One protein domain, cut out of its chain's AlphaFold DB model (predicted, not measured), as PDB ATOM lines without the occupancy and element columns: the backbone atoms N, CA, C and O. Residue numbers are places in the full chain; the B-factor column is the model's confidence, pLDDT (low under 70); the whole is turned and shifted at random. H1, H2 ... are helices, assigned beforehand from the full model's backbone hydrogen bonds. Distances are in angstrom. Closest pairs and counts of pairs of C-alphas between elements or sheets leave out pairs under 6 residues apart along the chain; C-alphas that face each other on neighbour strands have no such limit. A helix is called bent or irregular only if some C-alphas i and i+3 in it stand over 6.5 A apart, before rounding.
ATOM      1  N   VAL A   2     -11.008  15.782 -26.012       46.66
ATOM      2  CA  VAL A   2     -11.980  16.839 -25.607       46.66
ATOM      3  C   VAL A   2     -13.410  16.610 -26.140       46.66
ATOM      4  O   VAL A   2     -14.379  16.833 -25.425       46.66
ATOM      5  N   ASN A   3     -13.560  16.078 -27.358       57.62
ATOM      6  CA  ASN A   3     -14.885  15.804 -27.927       57.62
ATOM      7  C   ASN A   3     -15.567  14.551 -27.351       57.62
ATOM      8  O   ASN A   3     -16.789  14.511 -27.317       57.62
ATOM      9  N   GLU A   4     -14.825  13.531 -26.907       57.81
ATOM     10  CA  GLU A   4     -15.434  12.289 -26.391       57.81
ATOM     11  C   GLU A   4     -16.096  12.515 -25.029       57.81
ATOM     12  O   GLU A   4     -17.246  12.123 -24.847       57.81
ATOM     13  N   VAL A   5     -15.429  13.260 -24.138       60.75
ATOM     14  CA  VAL A   5     -15.966  13.625 -22.815       60.75
ATOM     15  C   VAL A   5     -17.276  14.416 -22.950       60.75
ATOM     16  O   VAL A   5     -18.259  14.108 -22.281       60.75
ATOM     17  N   TYR A   6     -17.339  15.359 -23.896       77.19
ATOM     18  CA  TYR A   6     -18.535  16.170 -24.144       77.19
ATOM     19  C   TYR A   6     -19.753  15.342 -24.602       77.19
ATOM     20  O   TYR A   6     -20.886  15.600 -24.189       77.19
ATOM     21  N   TYR A   7     -19.553  14.329 -25.452       75.94
ATOM     22  CA  TYR A   7     -20.656  13.485 -25.931       75.94
ATOM     23  C   TYR A   7     -21.098  12.435 -24.907       75.94
ATOM     24  O   TYR A   7     -22.285  12.088 -24.867       75.94
ATOM     25  N   ASP A   8     -20.189  11.971 -24.049       77.00
ATOM     26  CA  ASP A   8     -20.535  11.098 -22.929       77.00
ATOM     27  C   ASP A   8     -21.385  11.833 -21.885       77.00
ATOM     28  O   ASP A   8     -22.423  11.308 -21.464       77.00
ATOM     29  N   GLU A   9     -21.026  13.074 -21.546       80.06
ATOM     30  CA  GLU A   9     -21.829  13.959 -20.692       80.06
ATOM     31  C   GLU A   9     -23.204  14.253 -21.311       80.06
ATOM     32  O   GLU A   9     -24.234  14.144 -20.637       80.06
ATOM     33  N   LEU A  10     -23.256  14.535 -22.619       80.88
ATOM     34  CA  LEU A  10     -24.514  14.731 -23.345       80.88
ATOM     35  C   LEU A  10     -25.405  13.479 -23.287       80.88
ATOM     36  O   LEU A  10     -26.617  13.582 -23.089       80.88
ATOM     37  N   GLY A  11     -24.814  12.287 -23.407       80.25
ATOM     38  CA  GLY A  11     -25.522  11.017 -23.267       80.25
ATOM     39  C   GLY A  11     -26.026  10.748 -21.853       80.25
ATOM     40  O   GLY A  11     -27.136  10.239 -21.692       80.25
ATOM     41  N   GLN A  12     -25.261  11.111 -20.823       82.56
ATOM     42  CA  GLN A  12     -25.711  11.020 -19.431       82.56
ATOM     43  C   GLN A  12     -26.884  11.966 -19.166       82.56
ATOM     44  O   GLN A  12     -27.917  11.528 -18.655       82.56
ATOM     45  N   ARG A  13     -26.778  13.221 -19.612       83.25
ATOM     46  CA  ARG A  13     -27.857  14.210 -19.518       83.25
ATOM     47  C   ARG A  13     -29.111  13.745 -20.254       83.25
ATOM     48  O   ARG A  13     -30.211  13.884 -19.730       83.25
ATOM     49  N   ALA A  14     -28.955  13.124 -21.422       82.69
ATOM     50  CA  ALA A  14     -30.075  12.557 -22.160       82.69
ATOM     51  C   ALA A  14     -30.784  11.437 -21.408       82.69
ATOM     52  O   ALA A  14     -32.008  11.452 -21.298       82.69
ATOM     53  N   ARG A  15     -30.024  10.487 -20.857       85.56
ATOM     54  CA  ARG A  15     -30.581   9.392 -20.054       85.56
ATOM     55  C   ARG A  15     -31.327   9.920 -18.829       85.56
ATOM     56  O   ARG A  15     -32.392   9.397 -18.518       85.56
ATOM     57  N   GLN A  16     -30.817  10.974 -18.191       84.81
ATOM     58  CA  GLN A  16     -31.479  11.600 -17.049       84.81
ATOM     59  C   GLN A  16     -32.794  12.287 -17.448       84.81
ATOM     60  O   GLN A  16     -33.835  12.011 -16.866       84.81
ATOM     61  N   VAL A  17     -32.790  13.084 -18.520       85.44
ATOM     62  CA  VAL A  17     -34.008  13.750 -19.019       85.44
ATOM     63  C   VAL A  17     -35.069  12.735 -19.467       85.44
ATOM     64  O   VAL A  17     -36.261  12.960 -19.264       85.44
ATOM     65  N   ILE A  18     -34.658  11.601 -20.042       85.25
ATOM     66  CA  ILE A  18     -35.571  10.501 -20.379       85.25
ATOM     67  C   ILE A  18     -36.210   9.921 -19.110       85.25
ATOM     68  O   ILE A  18     -37.427   9.728 -19.085       85.25
ATOM     69  N   ARG A  19     -35.429   9.683 -18.050       86.31
ATOM     70  CA  ARG A  19     -35.970   9.189 -16.775       86.31
ATOM     71  C   ARG A  19     -36.961  10.162 -16.151       86.31
ATOM     72  O   ARG A  19     -38.038   9.745 -15.743       86.31
ATOM     73  N   ASP A  20     -36.638  11.447 -16.164       84.19
ATOM     74  CA  ASP A  20     -37.419  12.446 -15.435       84.19
ATOM     75  C   ASP A  20     -38.682  12.885 -16.188       84.19
ATOM     76  O   ASP A  20     -39.658  13.309 -15.572       84.19
ATOM     77  N   ARG A  21     -38.683  12.823 -17.528       83.50
ATOM     78  CA  ARG A  21     -39.762  13.407 -18.348       83.50
ATOM     79  C   ARG A  21     -40.462  12.435 -19.287       83.50
ATOM     80  O   ARG A  21     -41.622  12.676 -19.620       83.50
ATOM     81  N   PHE A  22     -39.790  11.373 -19.728       84.69
ATOM     82  CA  PHE A  22     -40.370  10.398 -20.652       84.69
ATOM     83  C   PHE A  22     -40.952   9.187 -19.915       84.69
ATOM     84  O   PHE A  22     -42.096   8.828 -20.175       84.69
ATOM     85  N   LEU A  23     -40.232   8.610 -18.943       85.94
ATOM     86  CA  LEU A  23     -40.735   7.465 -18.165       85.94
ATOM     87  C   LEU A  23     -42.059   7.732 -17.427       85.94
ATOM     88  O   LEU A  23     -42.904   6.838 -17.446       85.94
ATOM     89  N   PRO A  24     -42.327   8.921 -16.847       86.69
ATOM     90  CA  PRO A  24     -43.617   9.205 -16.210       86.69
ATOM     91  C   PRO A  24     -44.819   9.164 -17.165       86.69
ATOM     92  O   PRO A  24     -45.957   9.173 -16.713       86.69
ATOM     93  N   ARG A  25     -44.577   9.127 -18.483       82.50
ATOM     94  CA  ARG A  25     -45.604   9.071 -19.536       82.50
ATOM     95  C   ARG A  25     -45.827   7.654 -20.080       82.50
ATOM     96  O   ARG A  25     -46.663   7.464 -20.960       82.50
ATOM     97  N   CYS A  26     -45.072   6.679 -19.576       84.38
ATOM     98  CA  CYS A  26     -45.131   5.267 -19.945       84.38
ATOM     99  C   CYS A  26     -45.829   4.442 -18.850       84.38
ATOM    100  O   CYS A  26     -45.763   4.782 -17.669       84.38
ATOM    101  N   ASN A  27     -46.452   3.326 -19.230       86.06
ATOM    102  CA  ASN A  27     -46.983   2.338 -18.279       86.06
ATOM    103  C   ASN A  27     -45.836   1.513 -17.663       86.06
ATOM    104  O   ASN A  27     -44.740   1.475 -18.219       86.06
ATOM    105  N   GLU A  28     -46.070   0.804 -16.554       83.38
ATOM    106  CA  GLU A  28     -45.004   0.077 -15.832       83.38
ATOM    107  C   GLU A  28     -44.239  -0.948 -16.691       83.38
ATOM    108  O   GLU A  28     -43.010  -1.007 -16.643       83.38
ATOM    109  N   GLU A  29     -44.919  -1.679 -17.578       82.88
ATOM    110  CA  GLU A  29     -44.254  -2.595 -18.521       82.88
ATOM    111  C   GLU A  29     -43.391  -1.866 -19.565       82.88
ATOM    112  O   GLU A  29     -42.343  -2.353 -19.992       82.88
ATOM    113  N   GLU A  30     -43.830  -0.684 -20.004       83.25
ATOM    114  CA  GLU A  30     -43.090   0.147 -20.953       83.25
ATOM    115  C   GLU A  30     -41.865   0.762 -20.267       83.25
ATOM    116  O   GLU A  30     -40.789   0.769 -20.862       83.25
ATOM    117  N   LYS A  31     -41.989   1.199 -19.006       86.12
ATOM    118  CA  LYS A  31     -40.866   1.712 -18.207       86.12
ATOM    119  C   LYS A  31     -39.761   0.668 -18.075       86.12
ATOM    120  O   LYS A  31     -38.620   0.957 -18.431       86.12
ATOM    121  N   GLN A  32     -40.111  -0.561 -17.691       83.88
ATOM    122  CA  GLN A  32     -39.148  -1.663 -17.590       83.88
ATOM    123  C   GLN A  32     -38.435  -1.930 -18.924       83.88
ATOM    124  O   GLN A  32     -37.218  -2.137 -18.953       83.88
ATOM    125  N   LYS A  33     -39.156  -1.861 -20.051       82.12
ATOM    126  CA  LYS A  33     -38.575  -2.038 -21.392       82.12
ATOM    127  C   LYS A  33     -37.657  -0.876 -21.797       82.12
ATOM    128  O   LYS A  33     -36.586  -1.124 -22.357       82.12
ATOM    129  N   VAL A  34     -38.024   0.374 -21.495       83.25
ATOM    130  CA  VAL A  34     -37.169   1.550 -21.750       83.25
ATOM    131  C   VAL A  34     -35.891   1.476 -20.921       83.25
ATOM    132  O   VAL A  34     -34.803   1.680 -21.462       83.25
ATOM    133  N   GLU A  35     -36.002   1.164 -19.632       83.38
ATOM    134  CA  GLU A  35     -34.856   1.137 -18.723       83.38
ATOM    135  C   GLU A  35     -33.885   0.003 -19.039       83.38
ATOM    136  O   GLU A  35     -32.675   0.234 -19.104       83.38
ATOM    137  N   THR A  36     -34.406  -1.192 -19.318       81.94
ATOM    138  CA  THR A  36     -33.582  -2.381 -19.567       81.94
ATOM    139  C   THR A  36     -32.906  -2.328 -20.940       81.94
ATOM    140  O   THR A  36     -31.712  -2.610 -21.064       81.94
ATOM    141  N   PHE A  37     -33.636  -1.937 -21.994       77.50
ATOM    142  CA  PHE A  37     -33.160  -2.097 -23.375       77.50
ATOM    143  C   PHE A  37     -32.787  -0.791 -24.075       77.50
ATOM    144  O   PHE A  37     -31.847  -0.784 -24.872       77.50
ATOM    145  N   LEU A  38     -33.499   0.311 -23.816       77.62
ATOM    146  CA  LEU A  38     -33.341   1.541 -24.600       77.62
ATOM    147  C   LEU A  38     -32.353   2.526 -23.966       77.62
ATOM    148  O   LEU A  38     -31.529   3.089 -24.688       77.62
ATOM    149  N   LEU A  39     -32.353   2.698 -22.640       80.75
ATOM    150  CA  LEU A  39     -31.435   3.626 -21.963       80.75
ATOM    151  C   LEU A  39     -29.959   3.262 -22.177       80.75
ATOM    152  O   LEU A  39     -29.135   4.153 -22.383       80.75
ATOM    153  N   SER A  40     -29.620   1.970 -22.210       78.25
ATOM    154  CA  SER A  40     -28.248   1.496 -22.467       78.25
ATOM    155  C   SER A  40     -27.764   1.771 -23.904       78.25
ATOM    156  O   SER A  40     -26.558   1.767 -24.175       78.25
ATOM    157  N   LYS A  41     -28.696   2.046 -24.828       75.31
ATOM    158  CA  LYS A  41     -28.442   2.319 -26.253       75.31
ATOM    159  C   LYS A  41     -28.467   3.809 -26.606       75.31
ATOM    160  O   LYS A  41     -28.095   4.160 -27.725       75.31
ATOM    161  N   VAL A  42     -28.859   4.684 -25.677       76.62
ATOM    162  CA  VAL A  42     -28.743   6.144 -25.824       76.62
ATOM    163  C   VAL A  42     -27.262   6.513 -25.696       76.62
ATOM    164  O   VAL A  42     -26.761   6.707 -24.587       76.62
ATOM    165  N   LYS A  43     -26.541   6.554 -26.821       74.31
ATOM    166  CA  LYS A  43     -25.121   6.930 -26.891       74.31
ATOM    167  C   LYS A  43     -24.910   7.963 -27.993       74.31
ATOM    168  O   LYS A  43     -25.224   7.702 -29.156       74.31
ATOM    169  N   PHE A  44     -24.345   9.111 -27.627       75.50
ATOM    170  CA  PHE A  44     -23.974  10.155 -28.576       75.50
ATOM    171  C   PHE A  44     -22.517   9.969 -28.978       75.50
ATOM    172  O   PHE A  44     -21.658   9.695 -28.151       75.50
ATOM    173  N   ALA A  45     -22.256  10.099 -30.267       67.94
ATOM    174  CA  ALA A  45     -20.932  10.100 -30.855       67.94
ATOM    175  C   ALA A  45     -20.876  11.236 -31.887       67.94
ATOM    176  O   ALA A  45     -21.924  11.636 -32.412       67.94
ATOM    177  N   PRO A  46     -19.678  11.723 -32.254       63.78
ATOM    178  CA  PRO A  46     -19.529  12.801 -33.234       63.78
ATOM    179  C   PRO A  46     -20.247  12.527 -34.570       63.78
ATOM    180  O   PRO A  46     -20.738  13.442 -35.225       63.78
ATOM    181  N   SER A  47     -20.368  11.254 -34.966       60.03
ATOM    182  CA  SER A  47     -21.040  10.815 -36.196       60.03
ATOM    183  C   SER A  47     -22.561  10.602 -36.063       60.03
ATOM    184  O   SER A  47     -23.235  10.396 -37.081       60.03
ATOM    185  N   THR A  48     -23.120  10.651 -34.844       59.28
ATOM    186  CA  THR A  48     -24.493  10.202 -34.521       59.28
ATOM    187  C   THR A  48     -25.420  11.274 -33.945       59.28
ATOM    188  O   THR A  48     -26.571  10.969 -33.640       59.28
ATOM    189  N   VAL A  49     -24.988  12.539 -33.875       63.00
ATOM    190  CA  VAL A  49     -25.847  13.680 -33.479       63.00
ATOM    191  C   VAL A  49     -26.976  13.930 -34.498       63.00
ATOM    192  O   VAL A  49     -27.959  14.603 -34.202       63.00
ATOM    193  N   VAL A  50     -26.878  13.355 -35.705       64.69
ATOM    194  CA  VAL A  50     -27.948  13.383 -36.715       64.69
ATOM    195  C   VAL A  50     -28.961  12.269 -36.412       64.69
ATOM    196  O   VAL A  50     -28.540  11.112 -36.292       64.69
ATOM    197  N   PRO A  51     -30.284  12.534 -36.446       62.28
ATOM    198  CA  PRO A  51     -31.317  11.507 -36.255       62.28
ATOM    199  C   PRO A  51     -31.132  10.258 -37.140       62.28
ATOM    200  O   PRO A  51     -31.396   9.137 -36.717       62.28
ATOM    201  N   ARG A  52     -30.598  10.427 -38.361       63.78
ATOM    202  CA  ARG A  52     -30.315   9.350 -39.339       63.78
ATOM    203  C   ARG A  52     -29.255   8.337 -38.892       63.78
ATOM    204  O   ARG A  52     -29.203   7.224 -39.423       63.78
ATOM    205  N   ASN A  53     -28.383   8.724 -37.966       61.09
ATOM    206  CA  ASN A  53     -27.202   7.951 -37.593       61.09
ATOM    207  C   ASN A  53     -27.234   7.460 -36.143       61.09
ATOM    208  O   ASN A  53     -26.373   6.667 -35.770       61.09
ATOM    209  N   HIS A  54     -28.221   7.874 -35.344       69.31
ATOM    210  CA  HIS A  54     -28.315   7.458 -33.949       69.31
ATOM    211  C   HIS A  54     -28.682   5.974 -33.803       69.31
ATOM    212  O   HIS A  54     -29.526   5.438 -34.529       69.31
ATOM    213  N   CYS A  55     -28.068   5.309 -32.822       64.25
ATOM    214  CA  CYS A  55     -28.214   3.872 -32.603       64.25
ATOM    215  C   CYS A  55     -29.661   3.463 -32.306       64.25
ATOM    216  O   CYS A  55     -30.089   2.423 -32.793       64.25
ATOM    217  N   LEU A  56     -30.445   4.309 -31.624       67.31
ATOM    218  CA  LEU A  56     -31.876   4.053 -31.383       67.31
ATOM    219  C   LEU A  56     -32.700   3.981 -32.675       67.31
ATOM    220  O   LEU A  56     -33.706   3.282 -32.719       67.31
ATOM    221  N   VAL A  57     -32.276   4.671 -33.738       63.81
ATOM    222  CA  VAL A  57     -32.967   4.682 -35.036       63.81
ATOM    223  C   VAL A  57     -32.481   3.533 -35.932       63.81
ATOM    224  O   VAL A  57     -33.242   3.049 -36.773       63.81
ATOM    225  N   ARG A  58     -31.248   3.043 -35.729       57.94
ATOM    226  CA  ARG A  58     -30.602   2.029 -36.581       57.94
ATOM    227  C   ARG A  58     -30.600   0.595 -36.041       57.94
ATOM    228  O   ARG A  58     -30.463  -0.317 -36.850       57.94
ATOM    229  N   SER A  59     -30.685   0.372 -34.730       55.53
ATOM    230  CA  SER A  59     -30.523  -0.974 -34.170       55.53
ATOM    231  C   SER A  59     -31.744  -1.860 -34.423       55.53
ATOM    232  O   SER A  59     -32.857  -1.470 -34.079       55.53
ATOM    233  N   ILE A  60     -31.505  -3.071 -34.930       54.00
ATOM    234  CA  ILE A  60     -32.444  -4.195 -34.855       54.00
ATOM    235  C   ILE A  60     -32.429  -4.652 -33.389       54.00
ATOM    236  O   ILE A  60     -31.403  -5.130 -32.901       54.00
ATOM    237  N   LEU A  61     -33.505  -4.381 -32.652       52.88
ATOM    238  CA  LEU A  61     -33.671  -4.852 -31.275       52.88
ATOM    239  C   LEU A  61     -34.225  -6.288 -31.291       52.88
ATOM    240  O   LEU A  61     -34.890  -6.656 -32.255       52.88
ATOM    241  N   PRO A  62     -33.983  -7.094 -30.242       55.97
ATOM    242  CA  PRO A  62     -34.704  -8.353 -30.050       55.97
ATOM    243  C   PRO A  62     -36.218  -8.089 -29.980       55.97
ATOM    244  O   PRO A  62     -36.616  -7.075 -29.400       55.97
ATOM    245  N   ASP A  63     -37.045  -9.006 -30.498       54.47
ATOM    246  CA  ASP A  63     -38.512  -8.890 -30.693       54.47
ATOM    247  C   ASP A  63     -39.348  -8.497 -29.446       54.47
ATOM    248  O   ASP A  63     -40.554  -8.281 -29.529       54.47
ATOM    249  N   ALA A  64     -38.727  -8.366 -28.272       57.88
ATOM    250  CA  ALA A  64     -39.369  -8.055 -26.999       57.88
ATOM    251  C   ALA A  64     -39.686  -6.557 -26.763       57.88
ATOM    252  O   ALA A  64     -40.476  -6.239 -25.866       57.88
ATOM    253  N   CYS A  65     -39.096  -5.618 -27.520       65.12
ATOM    254  CA  CYS A  65     -39.354  -4.179 -27.351       65.12
ATOM    255  C   CYS A  65     -40.250  -3.628 -28.479       65.12
ATOM    256  O   CYS A  65     -39.843  -3.661 -29.638       65.12
ATOM    257  N   PRO A  66     -41.431  -3.056 -28.172       71.75
ATOM    258  CA  PRO A  66     -42.334  -2.552 -29.199       71.75
ATOM    259  C   PRO A  66     -41.720  -1.357 -29.946       71.75
ATOM    260  O   PRO A  66     -41.297  -0.370 -29.339       71.75
ATOM    261  N   GLU A  67     -41.721  -1.429 -31.279       72.88
ATOM    262  CA  GLU A  67     -41.221  -0.392 -32.199       72.88
ATOM    263  C   GLU A  67     -41.793   1.006 -31.904       72.88
ATOM    264  O   GLU A  67     -41.106   2.015 -32.072       72.88
ATOM    265  N   LEU A  68     -43.025   1.079 -31.388       76.50
ATOM    266  CA  LEU A  68     -43.676   2.324 -30.981       76.50
ATOM    267  C   LEU A  68     -42.868   3.093 -29.922       76.50
ATOM    268  O   LEU A  68     -42.715   4.309 -30.023       76.50
ATOM    269  N   LEU A  69     -42.305   2.391 -28.936       78.25
ATOM    270  CA  LEU A  69     -41.584   2.989 -27.811       78.25
ATOM    271  C   LEU A  69     -40.231   3.554 -28.253       78.25
ATOM    272  O   LEU A  69     -39.832   4.646 -27.849       78.25
ATOM    273  N   ARG A  70     -39.566   2.852 -29.176       77.31
ATOM    274  CA  ARG A  70     -38.335   3.306 -29.835       77.31
ATOM    275  C   ARG A  70     -38.567   4.587 -30.634       77.31
ATOM    276  O   ARG A  70     -37.754   5.514 -30.573       77.31
ATOM    277  N   ARG A  71     -39.684   4.651 -31.366       77.38
ATOM    278  CA  ARG A  71     -40.094   5.829 -32.145       77.38
ATOM    279  C   ARG A  71     -40.438   7.000 -31.234       77.38
ATOM    280  O   ARG A  71     -39.885   8.078 -31.424       77.38
ATOM    281  N   ALA A  72     -41.264   6.777 -30.213       78.56
ATOM    282  CA  ALA A  72     -41.643   7.799 -29.240       78.56
ATOM    283  C   ALA A  72     -40.417   8.392 -28.531       78.56
ATOM    284  O   ALA A  72     -40.282   9.612 -28.454       78.56
ATOM    285  N   LEU A  73     -39.476   7.544 -28.105       80.62
ATOM    286  CA  LEU A  73     -38.245   7.983 -27.456       80.62
ATOM    287  C   LEU A  73     -37.325   8.751 -28.418       80.62
ATOM    288  O   LEU A  73     -36.741   9.765 -28.044       80.62
ATOM    289  N   SER A  74     -37.214   8.315 -29.674       77.56
ATOM    290  CA  SER A  74     -36.418   9.029 -30.683       77.56
ATOM    291  C   SER A  74     -37.008  10.409 -30.990       77.56
ATOM    292  O   SER A  74     -36.273  11.393 -31.034       77.56
ATOM    293  N   CYS A  75     -38.334  10.502 -31.127       78.38
ATOM    294  CA  CYS A  75     -39.055  11.766 -31.283       78.38
ATOM    295  C   CYS A  75     -38.916  12.676 -30.062       78.38
ATOM    296  O   CYS A  75     -38.790  13.885 -30.225       78.38
ATOM    297  N   PHE A  76     -38.885  12.111 -28.857       82.56
ATOM    298  CA  PHE A  76     -38.644  12.863 -27.631       82.56
ATOM    299  C   PHE A  76     -37.234  13.476 -27.599       82.56
ATOM    300  O   PHE A  76     -37.078  14.661 -27.314       82.56
ATOM    301  N   VAL A  77     -36.210  12.689 -27.951       78.50
ATOM    302  CA  VAL A  77     -34.802  13.120 -27.906       78.50
ATOM    303  C   VAL A  77     -34.467  14.143 -28.991       78.50
ATOM    304  O   VAL A  77     -33.847  15.165 -28.704       78.50
ATOM    305  N   PHE A  78     -34.873  13.883 -30.235       74.62
ATOM    306  CA  PHE A  78     -34.490  14.701 -31.392       74.62
ATOM    307  C   PHE A  78     -35.539  15.745 -31.791       74.62
ATOM    308  O   PHE A  78     -35.247  16.600 -32.621       74.62
ATOM    309  N   GLY A  79     -36.730  15.712 -31.194       76.88
ATOM    310  CA  GLY A  79     -37.838  16.600 -31.534       76.88
ATOM    311  C   GLY A  79     -38.619  16.118 -32.758       76.88
ATOM    312  O   GLY A  79     -38.070  15.573 -33.721       76.88
ATOM    313  N   LEU A  80     -39.933  16.339 -32.736       73.44
ATOM    314  CA  LEU A  80     -40.832  15.909 -33.809       73.44
ATOM    315  C   LEU A  80     -40.564  16.638 -35.135       73.44
ATOM    316  O   LEU A  80     -40.645  16.011 -36.190       73.44
ATOM    317  N   LYS A  81     -40.219  17.934 -35.100       71.81
ATOM    318  CA  LYS A  81     -39.978  18.747 -36.310       71.81
ATOM    319  C   LYS A  81     -38.778  18.239 -37.119       71.81
ATOM    320  O   LYS A  81     -38.911  17.942 -38.302       71.81
ATOM    321  N   LEU A  82     -37.643  18.019 -36.450       68.81
ATOM    322  CA  LEU A  82     -36.398  17.549 -37.073       68.81
ATOM    323  C   LEU A  82     -36.524  16.143 -37.679       68.81
ATOM    324  O   LEU A  82     -35.894  15.836 -38.693       68.81
ATOM    325  N   ILE A  83     -37.340  15.275 -37.074       70.38
ATOM    326  CA  ILE A  83     -37.611  13.938 -37.618       70.38
ATOM    327  C   ILE A  83     -38.543  14.015 -38.833       70.38
ATOM    328  O   ILE A  83     -38.275  13.331 -39.822       70.38
ATOM    329  N   LYS A  84     -39.579  14.868 -38.790       68.44
ATOM    330  CA  LYS A  84     -40.517  15.092 -39.906       68.44
ATOM    331  C   LYS A  84     -39.830  15.705 -41.135       68.44
ATOM    332  O   LYS A  84     -40.111  15.295 -42.255       68.44
ATOM    333  N   GLU A  85     -38.881  16.619 -40.944       65.44
ATOM    334  CA  GLU A  85     -38.110  17.245 -42.034       65.44
ATOM    335  C   GLU A  85     -37.082  16.291 -42.675       65.44
ATOM    336  O   GLU A  85     -36.628  16.484 -43.807       65.44
ATOM    337  N   SER A  86     -36.709  15.212 -41.981       64.88
ATOM    338  CA  SER A  86     -35.733  14.248 -42.476       64.88
ATOM    339  C   SER A  86     -36.387  13.153 -43.332       64.88
ATOM    340  O   SER A  86     -36.744  12.082 -42.835       64.88
ATOM    341  N   THR A  87     -36.373  13.350 -44.653       57.16
ATOM    342  CA  THR A  87     -36.887  12.404 -45.673       57.16
ATOM    343  C   THR A  87     -36.463  10.935 -45.485       57.16
ATOM    344  O   THR A  87     -37.297  10.048 -45.562       57.16
ATOM    345  N   ALA A  88     -35.203  10.646 -45.128       59.81
ATOM    346  CA  ALA A  88     -34.719   9.265 -44.947       59.81
ATOM    347  C   ALA A  88     -35.115   8.595 -43.611       59.81
ATOM    348  O   ALA A  88     -34.856   7.407 -43.421       59.81
ATOM    349  N   VAL A  89     -35.668   9.355 -42.658       56.47
ATOM    350  CA  VAL A  89     -36.139   8.845 -41.352       56.47
ATOM    351  C   VAL A  89     -37.661   8.731 -41.350       56.47
ATOM    352  O   VAL A  89     -38.182   7.757 -40.810       56.47
ATOM    353  N   SER A  90     -38.352   9.652 -42.028       55.75
ATOM    354  CA  SER A  90     -39.809   9.641 -42.200       55.75
ATOM    355  C   SER A  90     -40.336   8.341 -42.829       55.75
ATOM    356  O   SER A  90     -41.412   7.885 -42.460       55.75
ATOM    357  N   ASP A  91     -39.570   7.691 -43.712       55.88
ATOM    358  CA  ASP A  91     -39.980   6.415 -44.325       55.88
ATOM    359  C   ASP A  91     -39.893   5.211 -43.366       55.88
ATOM    360  O   ASP A  91     -40.649   4.251 -43.505       55.88
ATOM    361  N   LYS A  92     -38.999   5.257 -42.365       56.00
ATOM    362  CA  LYS A  92     -38.833   4.204 -41.337       56.00
ATOM    363  C   LYS A  92     -39.668   4.459 -40.080       56.00
ATOM    364  O   LYS A  92     -39.933   3.543 -39.304       56.00
ATOM    365  N   ILE A  93     -40.057   5.713 -39.882       56.97
ATOM    366  CA  ILE A  93     -40.869   6.223 -38.783       56.97
ATOM    367  C   ILE A  93     -42.077   6.908 -39.427       56.97
ATOM    368  O   ILE A  93     -42.254   8.110 -39.274       56.97
ATOM    369  N   LYS A  94     -42.897   6.175 -40.196       53.94
ATOM    370  CA  LYS A  94     -44.229   6.696 -40.533       53.94
ATOM    371  C   LYS A  94     -44.976   6.827 -39.203       53.94
ATOM    372  O   LYS A  94     -45.128   5.815 -38.510       53.94
ATOM    373  N   PRO A  95     -45.312   8.048 -38.761       54.19
ATOM    374  CA  PRO A  95     -45.925   8.230 -37.467       54.19
ATOM    375  C   PRO A  95     -47.373   7.775 -37.597       54.19
ATOM    376  O   PRO A  95     -48.161   8.420 -38.282       54.19
ATOM    377  N   ASP A  96     -47.746   6.703 -36.905       59.66
ATOM    378  CA  ASP A  96     -49.122   6.604 -36.433       59.66
ATOM    379  C   ASP A  96     -49.282   7.747 -35.426       59.66
ATOM    380  O   ASP A  96     -48.991   7.617 -34.236       59.66
ATOM    381  N   GLU A  97     -49.616   8.932 -35.941       61.84
ATOM    382  CA  GLU A  97     -49.688  10.189 -35.189       61.84
ATOM    383  C   GLU A  97     -50.669  10.046 -34.014       61.84
ATOM    384  O   GLU A  97     -50.434  10.553 -32.919       61.84
ATOM    385  N   VAL A  98     -51.682   9.195 -34.200       62.94
ATOM    386  CA  VAL A  98     -52.642   8.755 -33.184       62.94
ATOM    387  C   VAL A  98     -51.964   8.028 -32.013       62.94
ATOM    388  O   VAL A  98     -52.249   8.330 -30.856       62.94
ATOM    389  N   SER A  99     -51.036   7.104 -32.276       66.81
ATOM    390  CA  SER A  99     -50.369   6.302 -31.238       66.81
ATOM    391  C   SER A  99     -49.245   7.060 -30.524       66.81
ATOM    392  O   SER A  99     -48.942   6.765 -29.368       66.81
ATOM    393  N   LEU A 100     -48.634   8.052 -31.183       69.19
ATOM    394  CA  LEU A 100     -47.586   8.897 -30.596       69.19
ATOM    395  C   LEU A 100     -48.145  10.062 -29.761       69.19
ATOM    396  O   LEU A 100     -47.484  10.488 -28.813       69.19
ATOM    397  N   ASN A 101     -49.370  10.526 -30.047       69.12
ATOM    398  CA  ASN A 101     -50.051  11.563 -29.260       69.12
ATOM    399  C   ASN A 101     -50.234  11.175 -27.784       69.12
ATOM    400  O   ASN A 101     -50.218  12.049 -26.917       69.12
ATOM    401  N   ARG A 102     -50.304   9.870 -27.476       75.56
ATOM    402  CA  ARG A 102     -50.347   9.354 -26.096       75.56
ATOM    403  C   ARG A 102     -49.170   9.843 -25.243       75.56
ATOM    404  O   ARG A 102     -49.346  10.088 -24.056       75.56
ATOM    405  N   PHE A 103     -47.991  10.030 -25.836       74.12
ATOM    406  CA  PHE A 103     -46.789  10.459 -25.112       74.12
ATOM    407  C   PHE A 103     -46.653  11.989 -24.996       74.12
ATOM    408  O   PHE A 103     -45.671  12.465 -24.423       74.12
TER     409      PHE A 103
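AT A GLANCE: This is residues 2 to 103 of the 569 residues of the protein "Neuroblast differentiation-associated protein" of Cordyceps fumosorosea (strain ARSEF 2679) (UniProt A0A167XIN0). A long helix, H1, is paired over its second half with the shorter H2 as a helical hairpin, and H4 crosses beneath both in the middle of the domain. The short H3 and H7 pack on H4, while H5 and H6 make a small corner beyond H4, away from the hairpin. The printed part has 102 residues with seven named helices, H1 to H7 in order, and no named strand: all helix. It is compact, with a radius of gyration of the C-alphas of 13.3 A, and spans 41 by 32 by 25 A.

IN THESE COORDINATES: H1, residues 2 to 25, begins at C-alpha 2 (-11.980, 16.839, -25.607) and is 35.0 A long, with a kink of 35 degrees near residue 19. It is only just irregular: C-alphas 20 and 23 are 6.6 A apart. H2, residues 28 to 41, is 19.7 A long and only just irregular, with C-alphas 36 and 39 6.8 A apart. H3, residues 55 to 58, is 5.0 A long. H4, residues 67 to 78, begins at C-alpha 67 (-41.221, -0.392, -32.199) and is 16.5 A long. H5, residues 80 to 85, is 8.8 A long, and H6, residues 87 to 90, 5.3 A. H7, residues 97 to 103, is 10.5 A long and ends at C-alpha 103 (-46.789, 10.459, -25.112).

HOW THE PARTS SIT: H4 is the hub, touching four helices. With residues 73 to 77 it touches H1 at a steep tilt of 57 degrees, opposite ways; the closest C-alphas, of Ala 14 and Val 77, are 7.5 A apart. H4 only just touches H2, with 3 pairs of C-alphas within 8 A, the closest those of Leu 38 and Arg 70 at 7.4 A. H4 touches H3, closest at the C-alphas of Leu 56 and Arg 70, 6.7 A. H4 touches H7 at a steep tilt of 69.8 degrees, only just short of perpendicular; the C-alphas of Ala 72 and Leu 100 are closest, at 6.2 A. The hairpin H1 and H2 only just touch, with 3 pairs of C-alphas within 8 A, at a shallow tilt of 7 degrees, opposite ways; the C-alphas of Leu 23 and Lys 31 are closest, at 5.8 A. H5 and H6 only just touch, only at the corner, with 3 such pairs, the closest the C-alphas of Lys 84 and Ser 90 at 6.0 A. H4 and H6 are apart. Every O i to N i+4 pair is within hydrogen-bond range in H4 and H5, against 16 of 20 in H1, 7 of 10 in H2 and 1 of 3 in H7, where 1 of 4 O i to N i+3 pairs is within range; H3 and H6 are too short for an i+4 pair.

THE WHOLE: The two C-alphas farthest apart, of Val 2 and Val 98, are 42.1 A apart. The printed part has no cut. The link from H2 to H3, residues 42 to 54, is long. The mean pLDDT of the printed part is 71.7; 44 residues are under 70, namely 2 to 5, 45 to 65, 82 and 84 to 101.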